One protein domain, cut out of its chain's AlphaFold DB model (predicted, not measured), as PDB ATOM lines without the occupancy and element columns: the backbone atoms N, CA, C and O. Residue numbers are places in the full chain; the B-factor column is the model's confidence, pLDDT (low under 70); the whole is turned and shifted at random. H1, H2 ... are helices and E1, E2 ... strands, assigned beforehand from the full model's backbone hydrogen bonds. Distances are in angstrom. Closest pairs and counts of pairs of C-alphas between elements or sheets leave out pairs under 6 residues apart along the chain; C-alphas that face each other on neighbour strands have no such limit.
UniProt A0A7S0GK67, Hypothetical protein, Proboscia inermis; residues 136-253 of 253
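AT A GLANCE: This is residues 136 to 253 of the 253 residues of the protein "Hypothetical protein" of Proboscia inermis (UniProt A0A7S0GK67). A narrow three-stranded sheet of E1, E2 and E3 stands as a wall between one long helix and a helical arm. H6 packs along one face of the sheet, over E1 and E2, while H2 and H5 reach away from H6, from the end of the sheet where E2 ends and E3 begins, with the short H3 and H4 toward the far end of this arm. The printed part has 118 residues, with six named helices and three named strands in the order H1 E1 E2 H2 H3 H4 H5 E3 H6; the sheet's order is E1, E2, E3, antiparallel throughout, and the class is mixed, helices and strands. The whole is loose, with a radius of gyration of the C-alphas of 17.2 A, and flat, spanning 56 by 45 by 21 A.

IN THESE COORDINATES: H1, residues 136 to 139, begins at C-alpha 136 (44.084, -53.203, 61.755). E1, residues 144 to 151, is 23.0 A long, and E2, residues 157 to 164, is 23.8 A long. H2, residues 170 to 185, spans 21.5 A and begins at C-alpha 170 (39.153, -46.131, 56.296). H3 holds residues 191 to 194, H4 residues 202 to 205, and H5 residues 208 to 216, 12.4 A long. E3, residues 220 to 224, is 13.4 A long. H6, residues 232 to 248, is 24.6 A long and ends at C-alpha 248 (61.567, -54.813, 51.535).

HOW THE PARTS SIT: E1 and E2 form a hairpin, antiparallel at 168 degrees, with N 148 and O 160 2.8 A apart, within hydrogen-bond range. E3 is antiparallel to E2 at 170 degrees, with N 161 and O 222 at 2.8 A, also within range. H6 is on the sheet at a height over the sheet of 11.3 A and runs along the strands, at 1 degrees to E1 on the local plane; the closest C-alphas of H6 and E1 are those of Gly 232 and Val 149, 6.2 A apart. H5 only grazes the sheet with its residues 211 to 215; its closest C-alpha pair with E3 is Gln 215 and Phe 221, 7.0 A. H2 and H5 touch at a steep tilt of 51 degrees, opposite ways, with the C-alphas of Ala 182 and Leu 210 closest at 5.8 A. H3 and H4 touch, the closest C-alphas being those of Gly 192 and Cys 205, 3.9 A apart. H1 and H2 are only just apart, at 8.4 A. In H2, H5 and H6 every O i to N i+4 pair is within hydrogen-bond range; H1, H3 and H4 are too short for such a pair.

THE WHOLE: The C-alphas farthest apart are those of Gly 196 and Arg 252, 57.0 A. The printed part has no cut and no long link. Residues 248 to 253, of which 248 belongs to H6, stand free. The mean pLDDT of the printed part is 88.6; residues 225 to 230 and 248 to 253 are under 70.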
ATOM      1  N   PRO A 136      43.518 -54.550  61.882       90.44
ATOM      2  CA  PRO A 136      44.084 -53.203  61.755       90.44
ATOM      3  C   PRO A 136      45.494 -53.194  61.146       90.44
ATOM      4  O   PRO A 136      45.799 -52.383  60.277       90.44
ATOM      5  N   LYS A 137      46.338 -54.171  61.510       89.94
ATOM      6  CA  LYS A 137      47.692 -54.334  60.955       89.94
ATOM      7  C   LYS A 137      47.690 -54.669  59.459       89.94
ATOM      8  O   LYS A 137      48.599 -54.249  58.745       89.94
ATOM      9  N   GLN A 138      46.712 -55.440  58.977       89.44
ATOM     10  CA  GLN A 138      46.548 -55.718  57.546       89.44
ATOM     11  C   GLN A 138      46.041 -54.480  56.800       89.44
ATOM     12  O   GLN A 138      46.592 -54.148  55.752       89.44
ATOM     13  N   ARG A 139      45.060 -53.761  57.359       90.31
ATOM     14  CA  ARG A 139      44.520 -52.531  56.756       90.31
ATOM     15  C   ARG A 139      45.563 -51.426  56.657       90.31
ATOM     16  O   ARG A 139      45.763 -50.872  55.582       90.31
ATOM     17  N   ALA A 140      46.354 -51.222  57.709       88.94
ATOM     18  CA  ALA A 140      47.439 -50.240  57.728       88.94
ATOM     19  C   ALA A 140      48.490 -50.449  56.617       88.94
ATOM     20  O   ALA A 140      49.194 -49.505  56.251       88.94
ATOM     21  N   LYS A 141      48.600 -51.664  56.059       87.44
ATOM     22  CA  LYS A 141      49.514 -52.012  54.956       87.44
ATOM     23  C   LYS A 141      48.888 -51.895  53.565       87.44
ATOM     24  O   LYS A 141      49.609 -52.013  52.580       87.44
ATOM     25  N   SER A 142      47.580 -51.706  53.477       88.69
ATOM     26  CA  SER A 142      46.847 -51.662  52.217       88.69
ATOM     27  C   SER A 142      46.740 -50.232  51.697       88.69
ATOM     28  O   SER A 142      46.614 -49.287  52.476       88.69
ATOM     29  N   ARG A 143      46.828 -50.070  50.381       91.81
ATOM     30  CA  ARG A 143      46.725 -48.793  49.668       91.81
ATOM     31  C   ARG A 143      45.922 -49.013  48.397       91.81
ATOM     32  O   ARG A 143      45.946 -50.121  47.854       91.81
ATOM     33  N   PHE A 144      45.274 -47.970  47.899       93.38
ATOM     34  CA  PHE A 144      44.619 -48.006  46.596       93.38
ATOM     35  C   PHE A 144      45.210 -46.970  45.647       93.38
ATOM     36  O   PHE A 144      45.695 -45.913  46.062       93.38
ATOM     37  N   GLN A 145      45.144 -47.294  44.361       95.44
ATOM     38  CA  GLN A 145      45.378 -46.355  43.280       95.44
ATOM     39  C   GLN A 145      44.393 -46.647  42.151       95.44
ATOM     40  O   GLN A 145      44.366 -47.763  41.635       95.44
ATOM     41  N   SER A 146      43.657 -45.626  41.729       95.50
ATOM     42  CA  SER A 146      42.916 -45.630  40.470       95.50
ATOM     43  C   SER A 146      43.727 -44.857  39.439       95.50
ATOM     44  O   SER A 146      44.101 -43.709  39.682       95.50
ATOM     45  N   THR A 147      44.032 -45.493  38.310       95.75
ATOM     46  CA  THR A 147      44.714 -44.859  37.173       95.75
ATOM     47  C   THR A 147      43.697 -44.731  36.051       95.75
ATOM     48  O   THR A 147      43.204 -45.741  35.559       95.75
ATOM     49  N   ILE A 148      43.350 -43.502  35.694       95.12
ATOM     50  CA  ILE A 148      42.407 -43.172  34.632       95.12
ATOM     51  C   ILE A 148      43.222 -42.838  33.391       95.12
ATOM     52  O   ILE A 148      43.952 -41.852  33.396       95.12
ATOM     53  N   VAL A 149      43.090 -43.642  32.341       93.75
ATOM     54  CA  VAL A 149      43.615 -43.322  31.013       93.75
ATOM     55  C   VAL A 149      42.430 -42.910  30.152       93.75
ATOM     56  O   VAL A 149      41.505 -43.696  29.961       93.75
ATOM     57  N   ALA A 150      42.436 -41.668  29.683       92.50
ATOM     58  CA  ALA A 150      41.393 -41.116  28.834       92.50
ATOM     59  C   ALA A 150      41.976 -40.768  27.467       92.50
ATOM     60  O   ALA A 150      43.059 -40.188  27.395       92.50
ATOM     61  N   THR A 151      41.234 -41.082  26.408       91.12
ATOM     62  CA  THR A 151      41.580 -40.733  25.027       91.12
ATOM     63  C   THR A 151      40.393 -40.021  24.393       91.12
ATOM     64  O   THR A 151      39.256 -40.475  24.550       91.12
ATOM     65  N   ASN A 152      40.629 -38.903  23.709       91.00
ATOM     66  CA  ASN A 152      39.581 -38.199  22.968       91.00
ATOM     67  C   ASN A 152      39.447 -38.734  21.525       91.00
ATOM     68  O   ASN A 152      40.186 -39.617  21.093       91.00
ATOM     69  N   THR A 153      38.493 -38.201  20.759       89.31
ATOM     70  CA  THR A 153      38.206 -38.651  19.385       89.31
ATOM     71  C   THR A 153      39.280 -38.288  18.358       89.31
ATOM     72  O   THR A 153      39.265 -38.847  17.266       89.31
ATOM     73  N   VAL A 154      40.206 -37.383  18.690       90.31
ATOM     74  CA  VAL A 154      41.330 -36.988  17.822       90.31
ATOM     75  C   VAL A 154      42.653 -37.652  18.224       90.31
ATOM     76  O   VAL A 154      43.662 -37.454  17.556       90.31
ATOM     77  N   GLY A 155      42.642 -38.493  19.265       87.44
ATOM     78  CA  GLY A 155      43.786 -39.296  19.697       87.44
ATOM     79  C   GLY A 155      44.617 -38.702  20.836       87.44
ATOM     80  O   GLY A 155      45.588 -39.336  21.253       87.44
ATOM     81  N   ASP A 156      44.245 -37.543  21.388       88.88
ATOM     82  CA  ASP A 156      44.931 -37.001  22.562       88.88
ATOM     83  C   ASP A 156      44.654 -37.868  23.781       88.88
ATOM     84  O   ASP A 156      43.535 -38.350  23.983       88.88
ATOM     85  N   THR A 157      45.671 -38.017  24.628       88.25
ATOM     86  CA  THR A 157      45.593 -38.838  25.835       88.25
ATOM     87  C   THR A 157      45.832 -38.015  27.092       88.25
ATOM     88  O   THR A 157      46.660 -37.105  27.121       88.25
ATOM     89  N   LEU A 158      45.114 -38.364  28.155       90.88
ATOM     90  CA  LEU A 158      45.258 -37.791  29.485       90.88
ATOM     91  C   LEU A 158      45.318 -38.914  30.518       90.88
ATOM     92  O   LEU A 158      44.621 -39.924  30.409       90.88
ATOM     93  N   CYS A 159      46.148 -38.719  31.541       92.06
ATOM     94  CA  CYS A 159      46.255 -39.637  32.664       92.06
ATOM     95  C   CYS A 159      45.872 -38.931  33.966       92.06
ATOM     96  O   CYS A 159      46.434 -37.890  34.319       92.06
ATOM     97  N   GLY A 160      44.919 -39.518  34.683       93.94
ATOM     98  CA  GLY A 160      44.546 -39.152  36.040       93.94
ATOM     99  C   GLY A 160      44.959 -40.242  37.023       93.94
ATOM    100  O   GLY A 160      44.858 -41.430  36.731       93.94
ATOM    101  N   VAL A 161      45.405 -39.860  38.211       95.12
ATOM    102  CA  VAL A 161      45.771 -40.792  39.276       95.12
ATOM    103  C   VAL A 161      45.134 -40.343  40.581       95.12
ATOM    104  O   VAL A 161      45.389 -39.236  41.059       95.12
ATOM    105  N   VAL A 162      44.345 -41.233  41.181       95.75
ATOM    106  CA  VAL A 162      43.773 -41.054  42.519       95.75
ATOM    107  C   VAL A 162      44.407 -42.071  43.457       95.75
ATOM    108  O   VAL A 162      44.422 -43.256  43.130       95.75
ATOM    109  N   LYS A 163      44.954 -41.636  44.597       95.38
ATOM    110  CA  LYS A 163      45.608 -42.523  45.578       95.38
ATOM    111  C   LYS A 163      45.126 -42.261  46.997       95.38
ATOM    112  O   LYS A 163      44.883 -41.112  47.364       95.38
ATOM    113  N   GLY A 164      45.116 -43.306  47.817       94.88
ATOM    114  CA  GLY A 164      44.855 -43.200  49.249       94.88
ATOM    115  C   GLY A 164      45.255 -44.451  50.033       94.88
ATOM    116  O   GLY A 164      45.987 -45.319  49.546       94.88
ATOM    117  N   GLY A 165      44.785 -44.504  51.277       93.31
ATOM    118  CA  GLY A 165      44.916 -45.603  52.224       93.31
ATOM    119  C   GLY A 165      44.144 -46.869  51.842       93.31
ATOM    120  O   GLY A 165      44.032 -47.246  50.677       93.31
ATOM    121  N   GLU A 166      43.629 -47.567  52.846       92.00
ATOM    122  CA  GLU A 166      42.839 -48.779  52.644       92.00
ATOM    123  C   GLU A 166      41.437 -48.427  52.118       92.00
ATOM    124  O   GLU A 166      40.706 -47.658  52.737       92.00
ATOM    125  N   CYS A 167      41.074 -48.973  50.953       86.38
ATOM    126  CA  CYS A 167      39.858 -48.573  50.245       86.38
ATOM    127  C   CYS A 167      38.566 -49.134  50.849       86.38
ATOM    128  O   CYS A 167      37.526 -48.506  50.701       86.38
ATOM    129  N   GLY A 168      38.584 -50.310  51.476       84.50
ATOM    130  CA  GLY A 168      37.375 -51.005  51.930       84.50
ATOM    131  C   GLY A 168      36.792 -50.519  53.261       84.50
ATOM    132  O   GLY A 168      35.661 -50.879  53.575       84.50
ATOM    133  N   TYR A 169      37.546 -49.746  54.037       87.56
ATOM    134  CA  TYR A 169      37.216 -49.318  55.392       87.56
ATOM    135  C   TYR A 169      37.539 -47.835  55.564       87.56
ATOM    136  O   TYR A 169      36.650 -47.002  55.399       87.56
ATOM    137  N   GLU A 170      38.791 -47.486  55.877       91.75
ATOM    138  CA  GLU A 170      39.153 -46.131  56.296       91.75
ATOM    139  C   GLU A 170      38.905 -45.088  55.194       91.75
ATOM    140  O   GLU A 170      38.322 -44.042  55.471       91.75
ATOM    141  N   GLU A 171      39.287 -45.364  53.943       94.56
ATOM    142  CA  GLU A 171      39.070 -44.411  52.846       94.56
ATOM    143  C   GLU A 171      37.608 -44.349  52.401       94.56
ATOM    144  O   GLU A 171      37.133 -43.266  52.082       94.56
ATOM    145  N   THR A 172      36.858 -45.458  52.439       92.31
ATOM    146  CA  THR A 172      35.411 -45.420  52.152       92.31
ATOM    147  C   THR A 172      34.664 -44.610  53.212       92.31
ATOM    148  O   THR A 172      33.856 -43.749  52.868       92.31
ATOM    149  N   ALA A 173      34.955 -44.837  54.497       94.94
ATOM    150  CA  ALA A 173      34.352 -44.075  55.588       94.94
ATOM    151  C   ALA A 173      34.691 -42.585  55.469       94.94
ATOM    152  O   ALA A 173      33.804 -41.739  55.565       94.94
ATOM    153  N   LYS A 174      35.956 -42.268  55.170       96.81
ATOM    154  CA  LYS A 174      36.395 -40.903  54.885       96.81
ATOM    155  C   LYS A 174      35.619 -40.301  53.716       96.81
ATOM    156  O   LYS A 174      35.052 -39.233  53.876       96.81
ATOM    157  N   MET A 175      35.521 -40.984  52.573       97.19
ATOM    158  CA  MET A 175      34.770 -40.484  51.415       97.19
ATOM    159  C   MET A 175      33.303 -40.188  51.749       97.19
ATOM    160  O   MET A 175      32.784 -39.160  51.322       97.19
ATOM    161  N   ALA A 176      32.648 -41.049  52.533       97.56
ATOM    162  CA  ALA A 176      31.260 -40.856  52.950       97.56
ATOM    163  C   ALA A 176      31.091 -39.654  53.896       97.56
ATOM    164  O   ALA A 176      30.197 -38.832  53.695       97.56
ATOM    165  N   VAL A 177      31.966 -39.522  54.898       98.25
ATOM    166  CA  VAL A 177      31.945 -38.393  55.841       98.25
ATOM    167  C   VAL A 177      32.241 -37.081  55.116       98.25
ATOM    168  O   VAL A 177      31.502 -36.114  55.269       98.25
ATOM    169  N   GLU A 178      33.272 -37.055  54.277       98.38
ATOM    170  CA  GLU A 178      33.669 -35.875  53.507       98.38
ATOM    171  C   GLU A 178      32.593 -35.455  52.495       98.38
ATOM    172  O   GLU A 178      32.415 -34.261  52.263       98.38
ATOM    173  N   ALA A 179      31.824 -36.402  51.948       98.06
ATOM    174  CA  ALA A 179      30.639 -36.103  51.147       98.06
ATOM    175  C   ALA A 179      29.533 -35.428  51.971       98.06
ATOM    176  O   ALA A 179      29.007 -34.400  51.555       98.06
ATOM    177  N   GLY A 180      29.215 -35.948  53.160       97.69
ATOM    178  CA  GLY A 180      28.251 -35.306  54.060       97.69
ATOM    179  C   GLY A 180      28.686 -33.896  54.471       97.69
ATOM    180  O   GLY A 180      27.888 -32.961  54.439       97.69
ATOM    181  N   LEU A 181      29.971 -33.722  54.788       98.12
ATOM    182  CA  LEU A 181      30.538 -32.418  55.131       98.12
ATOM    183  C   LEU A 181      30.550 -31.449  53.945       98.12
ATOM    184  O   LEU A 181      30.330 -30.263  54.164       98.12
ATOM    185  N   ALA A 182      30.769 -31.923  52.714       97.94
ATOM    186  CA  ALA A 182      30.662 -31.083  51.522       97.94
ATOM    187  C   ALA A 182      29.239 -30.532  51.363       97.94
ATOM    188  O   ALA A 182      29.059 -29.339  51.157       97.94
ATOM    189  N   LEU A 183      28.225 -31.387  51.524       96.62
ATOM    190  CA  LEU A 183      26.825 -30.973  51.416       96.62
ATOM    191  C   LEU A 183      26.411 -29.992  52.520       96.62
ATOM    192  O   LEU A 183      25.620 -29.092  52.260       96.62
ATOM    193  N   LEU A 184      26.931 -30.168  53.739       96.81
ATOM    194  CA  LEU A 184      26.561 -29.351  54.895       96.81
ATOM    195  C   LEU A 184      27.319 -28.020  54.966       96.81
ATOM    196  O   LEU A 184      26.727 -26.995  55.285       96.81
ATOM    197  N   LEU A 185      28.634 -28.048  54.746       97.44
ATOM    198  CA  LEU A 185      29.528 -26.915  55.013       97.44
ATOM    199  C   LEU A 185      29.968 -26.186  53.743       97.44
ATOM    200  O   LEU A 185      30.371 -25.031  53.818       97.44
ATOM    201  N   ASP A 186      29.896 -26.854  52.591       96.50
ATOM    202  CA  ASP A 186      30.301 -26.325  51.290       96.50
ATOM    203  C   ASP A 186      29.099 -26.289  50.317       96.50
ATOM    204  O   ASP A 186      29.268 -26.459  49.106       96.50
ATOM    205  N   SER A 187      27.877 -26.091  50.837       94.38
ATOM    206  CA  SER A 187      26.620 -26.177  50.075       94.38
ATOM    207  C   SER A 187      26.590 -25.252  48.857       94.38
ATOM    208  O   SER A 187      26.229 -25.683  47.764       94.38
ATOM    209  N   GLU A 188      27.073 -24.019  49.017       94.69
ATOM    210  CA  GLU A 188      27.185 -23.006  47.954       94.69
ATOM    211  C   GLU A 188      28.159 -23.410  46.837       94.69
ATOM    212  O   GLU A 188      28.126 -22.872  45.734       94.69
ATOM    213  N   ALA A 189      29.051 -24.366  47.105       95.69
ATOM    214  CA  ALA A 189      29.996 -24.899  46.133       95.69
ATOM    215  C   ALA A 189      29.543 -26.240  45.525       95.69
ATOM    216  O   ALA A 189      30.296 -26.815  44.734       95.69
ATOM    217  N   CYS A 190      28.356 -26.744  45.889       96.62
ATOM    218  CA  CYS A 190      27.787 -28.000  45.401       96.62
ATOM    219  C   CYS A 190      26.762 -27.732  44.280       96.62
ATOM    220  O   CYS A 190      25.627 -27.350  44.576       96.62
ATOM    221  N   PRO A 191      27.106 -27.971  42.996       94.62
ATOM    222  CA  PRO A 191      26.229 -27.644  41.867       94.62
ATOM    223  C   PRO A 191      24.835 -28.261  41.972       94.62
ATOM    224  O   PRO A 191      23.845 -27.598  41.682       94.62
ATOM    225  N   GLY A 192      24.747 -29.505  42.448       94.00
ATOM    226  CA  GLY A 192      23.475 -30.210  42.567       94.00
ATOM    227  C   GLY A 192      22.512 -29.597  43.576       94.00
ATOM    228  O   GLY A 192      21.306 -29.767  43.426       94.00
ATOM    229  N   LEU A 193      23.018 -28.883  44.588       92.31
ATOM    230  CA  LEU A 193      22.176 -28.175  45.556       92.31
ATOM    231  C   LEU A 193      21.645 -26.863  44.971       92.31
ATOM    232  O   LEU A 193      20.495 -26.512  45.213       92.31
ATOM    233  N   ILE A 194      22.443 -26.200  44.130       89.50
ATOM    234  CA  ILE A 194      22.044 -24.986  43.407       89.50
ATOM    235  C   ILE A 194      20.961 -25.309  42.367       89.50
ATOM    236  O   ILE A 194      20.006 -24.557  42.202       89.50
ATOM    237  N   THR A 195      21.071 -26.453  41.685       85.88
ATOM    238  CA  THR A 195      20.129 -26.869  40.634       85.88
ATOM    239  C   THR A 195      18.871 -27.580  41.157       85.88
ATOM    240  O   THR A 195      18.125 -28.139  40.358       85.88
ATOM    241  N   GLY A 196      18.624 -27.587  42.473       81.12
ATOM    242  CA  GLY A 196      17.370 -28.084  43.066       81.12
ATOM    243  C   GLY A 196      17.371 -29.532  43.583       81.12
ATOM    244  O   GLY A 196      16.317 -30.043  43.954       81.12
ATOM    245  N   GLY A 197      18.527 -30.200  43.659       86.62
ATOM    246  CA  GLY A 197      18.679 -31.520  44.281       86.62
ATOM    247  C   GLY A 197      18.201 -32.709  43.435       86.62
ATOM    248  O   GLY A 197      18.153 -32.659  42.208       86.62
ATOM    249  N   GLY A 198      17.894 -33.828  44.105       88.94
ATOM    250  CA  GLY A 198      17.394 -35.067  43.493       88.94
ATOM    251  C   GLY A 198      18.350 -36.262  43.597       88.94
ATOM    252  O   GLY A 198      19.282 -36.279  44.401       88.94
ATOM    253  N   PHE A 199      18.116 -37.294  42.774       89.62
ATOM    254  CA  PHE A 199      18.969 -38.489  42.724       89.62
ATOM    255  C   PHE A 199      20.206 -38.238  41.850       89.62
ATOM    256  O   PHE A 199      20.230 -38.515  40.640       89.62
ATOM    257  N   LEU A 200      21.220 -37.651  42.482       93.81
ATOM    258  CA  LEU A 200      22.456 -37.194  41.856       93.81
ATOM    259  C   LEU A 200      23.642 -38.089  42.231       93.81
ATOM    260  O   LEU A 200      23.652 -38.759  43.262       93.81
ATOM    261  N   THR A 201      24.667 -38.087  41.385       95.50
ATOM    262  CA  THR A 201      25.951 -38.738  41.680       95.50
ATOM    263  C   THR A 201      26.878 -37.777  42.424       95.50
ATOM    264  O   THR A 201      26.671 -36.564  42.357       95.50
ATOM    265  N   PRO A 202      27.945 -38.260  43.090       96.06
ATOM    266  CA  PRO A 202      28.905 -37.372  43.744       96.06
ATOM    267  C   PRO A 202      29.515 -36.319  42.807       96.06
ATOM    268  O   PRO A 202      29.694 -35.170  43.209       96.06
ATOM    269  N   SER A 203      29.779 -36.683  41.548       95.38
ATOM    270  CA  SER A 203      30.297 -35.761  40.529       95.38
ATOM    271  C   SER A 203      29.285 -34.684  40.142       95.38
ATOM    272  O   SER A 203      29.664 -33.520  40.073       95.38
ATOM    273  N   ALA A 204      28.016 -35.048  39.932       95.31
ATOM    274  CA  ALA A 204      26.966 -34.098  39.568       95.31
ATOM    275  C   ALA A 204      26.512 -33.229  40.750       95.31
ATOM    276  O   ALA A 204      26.158 -32.071  40.567       95.31
ATOM    277  N   CYS A 205      26.536 -33.778  41.967       97.31
ATOM    278  CA  CYS A 205      26.063 -33.084  43.158       97.31
ATOM    279  C   CYS A 205      27.119 -32.155  43.764       97.31
ATOM    280  O   CYS A 205      26.862 -30.969  43.944       97.31
ATOM    281  N   MET A 206      28.305 -32.690  44.071       97.50
ATOM    282  CA  MET A 206      29.337 -31.987  44.847       97.50
ATOM    283  C   MET A 206      30.541 -31.571  43.993       97.50
ATOM    284  O   MET A 206      31.222 -30.598  44.314       97.50
ATOM    285  N   GLY A 207      30.833 -32.306  42.915       95.25
ATOM    286  CA  GLY A 207      31.908 -31.988  41.973       95.25
ATOM    287  C   GLY A 207      33.240 -31.658  42.659       95.25
ATOM    288  O   GLY A 207      33.757 -32.424  43.479       95.25
ATOM    289  N   HIS A 208      33.799 -30.488  42.343       96.00
ATOM    290  CA  HIS A 208      35.086 -30.042  42.882       96.00
ATOM    291  C   HIS A 208      35.069 -29.738  44.389       96.00
ATOM    292  O   HIS A 208      36.138 -29.764  45.003       96.00
ATOM    293  N   ALA A 209      33.910 -29.471  45.006       97.31
ATOM    294  CA  ALA A 209      33.830 -29.277  46.456       97.31
ATOM    295  C   ALA A 209      34.261 -30.548  47.198       97.31
ATOM    296  O   ALA A 209      35.149 -30.495  48.053       97.31
ATOM    297  N   LEU A 210      33.742 -31.705  46.771       98.25
ATOM    298  CA  LEU A 210      34.149 -32.994  47.322       98.25
ATOM    299  C   LEU A 210      35.630 -33.287  47.047       98.25
ATOM    300  O   LEU A 210      36.339 -33.715  47.952       98.25
ATOM    301  N   ILE A 211      36.134 -33.013  45.839       97.25
ATOM    302  CA  ILE A 211      37.555 -33.245  45.512       97.25
ATOM    303  C   ILE A 211      38.472 -32.479  46.475       97.25
ATOM    304  O   ILE A 211      39.382 -33.074  47.054       97.25
ATOM    305  N   ARG A 212      38.213 -31.183  46.704       97.75
ATOM    306  CA  ARG A 212      39.019 -30.357  47.623       97.75
ATOM    307  C   ARG A 212      39.002 -30.900  49.048       97.75
ATOM    308  O   ARG A 212      40.028 -30.887  49.724       97.75
ATOM    309  N   ARG A 213      37.847 -31.380  49.510       97.94
ATOM    310  CA  ARG A 213      37.701 -32.009  50.824       97.94
ATOM    311  C   ARG A 213      38.504 -33.295  50.949       97.94
ATOM    312  O   ARG A 213      39.324 -33.420  51.855       97.94
ATOM    313  N   LEU A 214      38.363 -34.196  49.982       98.06
ATOM    314  CA  LEU A 214      39.111 -35.451  49.953       98.06
ATOM    315  C   LEU A 214      40.627 -35.208  49.900       98.06
ATOM    316  O   LEU A 214      41.372 -35.909  50.581       98.06
ATOM    317  N   GLN A 215      41.080 -34.180  49.173       97.81
ATOM    318  CA  GLN A 215      42.480 -33.742  49.179       97.81
ATOM    319  C   GLN A 215      42.951 -33.302  50.566       97.81
ATOM    320  O   GLN A 215      43.989 -33.774  51.030       97.81
ATOM    321  N   LYS A 216      42.175 -32.460  51.259       97.94
ATOM    322  CA  LYS A 216      42.473 -32.053  52.644       97.94
ATOM    323  C   LYS A 216      42.493 -33.247  53.607       97.94
ATOM    324  O   LYS A 216      43.297 -33.264  54.530       97.94
ATOM    325  N   ALA A 217      41.669 -34.262  53.357       97.38
ATOM    326  CA  ALA A 217      41.609 -35.498  54.137       97.38
ATOM    327  C   ALA A 217      42.657 -36.562  53.714       97.38
ATOM    328  O   ALA A 217      42.640 -37.704  54.192       97.38
ATOM    329  N   GLY A 218      43.592 -36.208  52.824       96.19
ATOM    330  CA  GLY A 218      44.755 -37.025  52.466       96.19
ATOM    331  C   GLY A 218      44.585 -37.944  51.251       96.19
ATOM    332  O   GLY A 218      45.484 -38.739  50.976       96.19
ATOM    333  N   ILE A 219      43.480 -37.850  50.504       97.12
ATOM    334  CA  ILE A 219      43.332 -38.533  49.209       97.12
ATOM    335  C   ILE A 219      43.972 -37.678  48.122       97.12
ATOM    336  O   ILE A 219      43.608 -36.530  47.896       97.12
ATOM    337  N   THR A 220      44.930 -38.244  47.406       95.81
ATOM    338  CA  THR A 220      45.648 -37.512  46.364       95.81
ATOM    339  C   THR A 220      44.921 -37.623  45.034       95.81
ATOM    340  O   THR A 220      44.601 -38.730  44.611       95.81
ATOM    341  N   PHE A 221      44.755 -36.496  44.343       95.06
ATOM    342  CA  PHE A 221      44.292 -36.420  42.956       95.06
ATOM    343  C   PHE A 221      45.384 -35.746  42.130       95.06
ATOM    344  O   PHE A 221      45.829 -34.652  42.479       95.06
ATOM    345  N   LYS A 222      45.833 -36.400  41.060       92.62
ATOM    346  CA  LYS A 222      46.786 -35.852  40.088       92.62
ATOM    347  C   LYS A 222      46.225 -36.044  38.689       92.62
ATOM    348  O   LYS A 222      45.700 -37.112  38.395       92.62
ATOM    349  N   ILE A 223      46.329 -35.023  37.854       89.00
ATOM    350  CA  ILE A 223      45.905 -35.050  36.455       89.00
ATOM    351  C   ILE A 223      47.018 -34.418  35.639       89.00
ATOM    352  O   ILE A 223      47.577 -33.405  36.057       89.00
ATOM    353  N   ASN A 224      47.297 -34.987  34.472       79.62
ATOM    354  CA  ASN A 224      48.275 -34.441  33.549       79.62
ATOM    355  C   ASN A 224      47.624 -34.089  32.214       79.62
ATOM    356  O   ASN A 224      47.146 -34.977  31.513       79.62
ATOM    357  N   GLY A 225      47.662 -32.806  31.852       54.22
ATOM    358  CA  GLY A 225      47.435 -32.312  30.495       54.22
ATOM    359  C   GLY A 225      48.553 -31.329  30.142       54.22
ATOM    360  O   GLY A 225      48.765 -30.382  30.893       54.22
ATOM    361  N   GLY A 226      49.285 -31.582  29.051       52.62
ATOM    362  CA  GLY A 226      50.461 -30.795  28.638       52.62
ATOM    363  C   GLY A 226      51.734 -31.057  29.469       52.62
ATOM    364  O   GLY A 226      51.657 -31.160  30.689       52.62
ATOM    365  N   ASP A 227      52.875 -31.206  28.773       42.50
ATOM    366  CA  ASP A 227      54.312 -31.339  29.143       42.50
ATOM    367  C   ASP A 227      54.783 -32.111  30.399       42.50
ATOM    368  O   ASP A 227      55.898 -32.641  30.409       42.50
ATOM    369  N   ALA A 228      53.973 -32.292  31.439       51.16
ATOM    370  CA  ALA A 228      54.253 -33.207  32.535       51.16
ATOM    371  C   ALA A 228      53.855 -34.640  32.136       51.16
ATOM    372  O   ALA A 228      52.678 -34.967  31.974       51.16
ATOM    373  N   LYS A 229      54.840 -35.534  32.009       57.34
ATOM    374  CA  LYS A 229      54.649 -36.932  31.583       57.34
ATOM    375  C   LYS A 229      54.319 -37.847  32.772       57.34
ATOM    376  O   LYS A 229      55.212 -38.466  33.339       57.34
ATOM    377  N   ILE A 230      53.048 -37.961  33.158       67.06
ATOM    378  CA  ILE A 230      52.562 -39.139  33.897       67.06
ATOM    379  C   ILE A 230      51.799 -39.966  32.876       67.06
ATOM    380  O   ILE A 230      50.670 -39.638  32.529       67.06
ATOM    381  N   SER A 231      52.418 -41.026  32.367       86.56
ATOM    382  CA  SER A 231      51.704 -42.016  31.562       86.56
ATOM    383  C   SER A 231      51.008 -43.037  32.467       86.56
ATOM    384  O   SER A 231      51.396 -43.222  33.626       86.56
ATOM    385  N   GLY A 232      49.995 -43.742  31.949       88.62
ATOM    386  CA  GLY A 232      49.397 -44.880  32.658       88.62
ATOM    387  C   GLY A 232      50.454 -45.923  33.046       88.62
ATOM    388  O   GLY A 232      50.465 -46.417  34.177       88.62
ATOM    389  N   LYS A 233      51.421 -46.164  32.148       91.94
ATOM    390  CA  LYS A 233      52.586 -47.038  32.365       91.94
ATOM    391  C   LYS A 233      53.414 -46.608  33.577       91.94
ATOM    392  O   LYS A 233      53.740 -47.449  34.420       91.94
ATOM    393  N   ASP A 234      53.741 -45.321  33.677       90.69
ATOM    394  CA  ASP A 234      54.565 -44.779  34.763       90.69
ATOM    395  C   ASP A 234      53.810 -44.805  36.087       90.69
ATOM    396  O   ASP A 234      54.344 -45.267  37.097       90.69
ATOM    397  N   ALA A 235      52.541 -44.391  36.078       91.94
ATOM    398  CA  ALA A 235      51.689 -44.384  37.261       91.94
ATOM    399  C   ALA A 235      51.542 -45.786  37.872       91.94
ATOM    400  O   ALA A 235      51.694 -45.959  39.086       91.94
ATOM    401  N   VAL A 236      51.267 -46.794  37.042       93.00
ATOM    402  CA  VAL A 236      51.120 -48.188  37.479       93.00
ATOM    403  C   VAL A 236      52.467 -48.788  37.878       93.00
ATOM    404  O   VAL A 236      52.561 -49.487  38.890       93.00
ATOM    405  N   SER A 237      53.536 -48.502  37.135       91.69
ATOM    406  CA  SER A 237      54.875 -48.985  37.482       91.69
ATOM    407  C   SER A 237      55.354 -48.419  38.816       91.69
ATOM    408  O   SER A 237      55.877 -49.180  39.631       91.69
ATOM    409  N   GLN A 238      55.127 -47.130  39.074       90.69
ATOM    410  CA  GLN A 238      55.476 -46.496  40.342       90.69
ATOM    411  C   GLN A 238      54.697 -47.109  41.507       90.69
ATOM    412  O   GLN A 238      55.302 -47.456  42.514       90.69
ATOM    413  N   PHE A 239      53.392 -47.352  41.344       91.00
ATOM    414  CA  PHE A 239      52.583 -48.016  42.371       91.00
ATOM    415  C   PHE A 239      53.173 -49.365  42.809       91.00
ATOM    416  O   PHE A 239      53.284 -49.654  44.001       91.00
ATOM    417  N   TYR A 240      53.598 -50.189  41.848       88.44
ATOM    418  CA  TYR A 240      54.215 -51.479  42.155       88.44
ATOM    419  C   TYR A 240      55.616 -51.349  42.767       88.44
ATOM    420  O   TYR A 240      55.972 -52.178  43.607       88.44
ATOM    421  N   LYS A 241      56.401 -50.335  42.382       88.62
ATOM    422  CA  LYS A 241      57.696 -50.037  43.017       88.62
ATOM    423  C   LYS A 241      57.502 -49.660  44.485       88.62
ATOM    424  O   LYS A 241      58.068 -50.338  45.340       88.62
ATOM    425  N   ASP A 242      56.618 -48.703  44.765       86.81
ATOM    426  CA  ASP A 242      56.291 -48.242  46.121       86.81
ATOM    427  C   ASP A 242      55.837 -49.417  47.006       86.81
ATOM    428  O   ASP A 242      56.287 -49.585  48.143       86.81
ATOM    429  N   ALA A 243      54.983 -50.294  46.463       82.75
ATOM    430  CA  ALA A 243      54.505 -51.482  47.167       82.75
ATOM    431  C   ALA A 243      55.631 -52.487  47.479       82.75
ATOM    432  O   ALA A 243      55.651 -53.089  48.556       82.75
ATOM    433  N   ASN A 244      56.574 -52.680  46.552       82.00
ATOM    434  CA  ASN A 244      57.698 -53.597  46.735       82.00
ATOM    435  C   ASN A 244      58.731 -53.041  47.727       82.00
ATOM    436  O   ASN A 244      59.241 -53.792  48.560       82.00
ATOM    437  N   GLU A 245      59.027 -51.743  47.677       78.88
ATOM    438  CA  GLU A 245      59.937 -51.073  48.614       78.88
ATOM    439  C   GLU A 245      59.389 -51.095  50.041       78.88
ATOM    440  O   GLU A 245      60.098 -51.491  50.969       78.88
ATOM    441  N   ALA A 246      58.098 -50.801  50.212       72.38
ATOM    442  CA  ALA A 246      57.423 -50.901  51.502       72.38
ATOM    443  C   ALA A 246      57.436 -52.330  52.080       72.38
ATOM    444  O   ALA A 246      57.360 -52.499  53.301       72.38
ATOM    445  N   SER A 247      57.521 -53.354  51.223       70.56
ATOM    446  CA  SER A 247      57.690 -54.753  51.628       70.56
ATOM    447  C   SER A 247      59.134 -55.047  52.059       70.56
ATOM    448  O   SER A 247      59.354 -55.596  53.138       70.56
ATOM    449  N   LYS A 248      60.128 -54.607  51.271       68.12
ATOM    450  CA  LYS A 248      61.567 -54.813  51.535       68.12
ATOM    451  C   LYS A 248      62.067 -54.107  52.795       68.12
ATOM    452  O   LYS A 248      62.852 -54.684  53.540       68.12
ATOM    453  N   LEU A 249      61.620 -52.878  53.059       61.25
ATOM    454  CA  LEU A 249      62.024 -52.132  54.260       61.25
ATOM    455  C   LEU A 249      61.615 -52.865  55.551       61.25
ATOM    456  O   LEU A 249      62.247 -52.711  56.587       61.25
ATOM    457  N   LYS A 250      60.571 -53.698  55.474       56.84
ATOM    458  CA  LYS A 250      60.008 -54.445  56.604       56.84
ATOM    459  C   LYS A 250      60.556 -55.860  56.753       56.84
ATOM    460  O   LYS A 250      60.316 -56.455  57.787       56.84
ATOM    461  N   SER A 251      61.249 -56.409  55.754       57.88
ATOM    462  CA  SER A 251      61.982 -57.676  55.910       57.88
ATOM    463  C   SER A 251      63.371 -57.476  56.529       57.88
ATOM    464  O   SER A 251      64.101 -58.441  56.710       57.88
ATOM    465  N   ARG A 252      63.763 -56.216  56.767       49.34
ATOM    466  CA  ARG A 252      65.044 -55.801  57.355       49.34
ATOM    467  C   ARG A 252      64.925 -55.313  58.807       49.34
ATOM    468  O   ARG A 252      65.949 -54.998  59.400       49.34
ATOM    469  N   LEU A 253      63.703 -55.229  59.335       45.88
ATOM    470  CA  LEU A 253      63.362 -54.900  60.722       45.88
ATOM    471  C   LEU A 253      62.714 -56.127  61.362       45.88
ATOM    472  O   LEU A 253      62.962 -56.355  62.561       45.88
TER     473      LEU A 253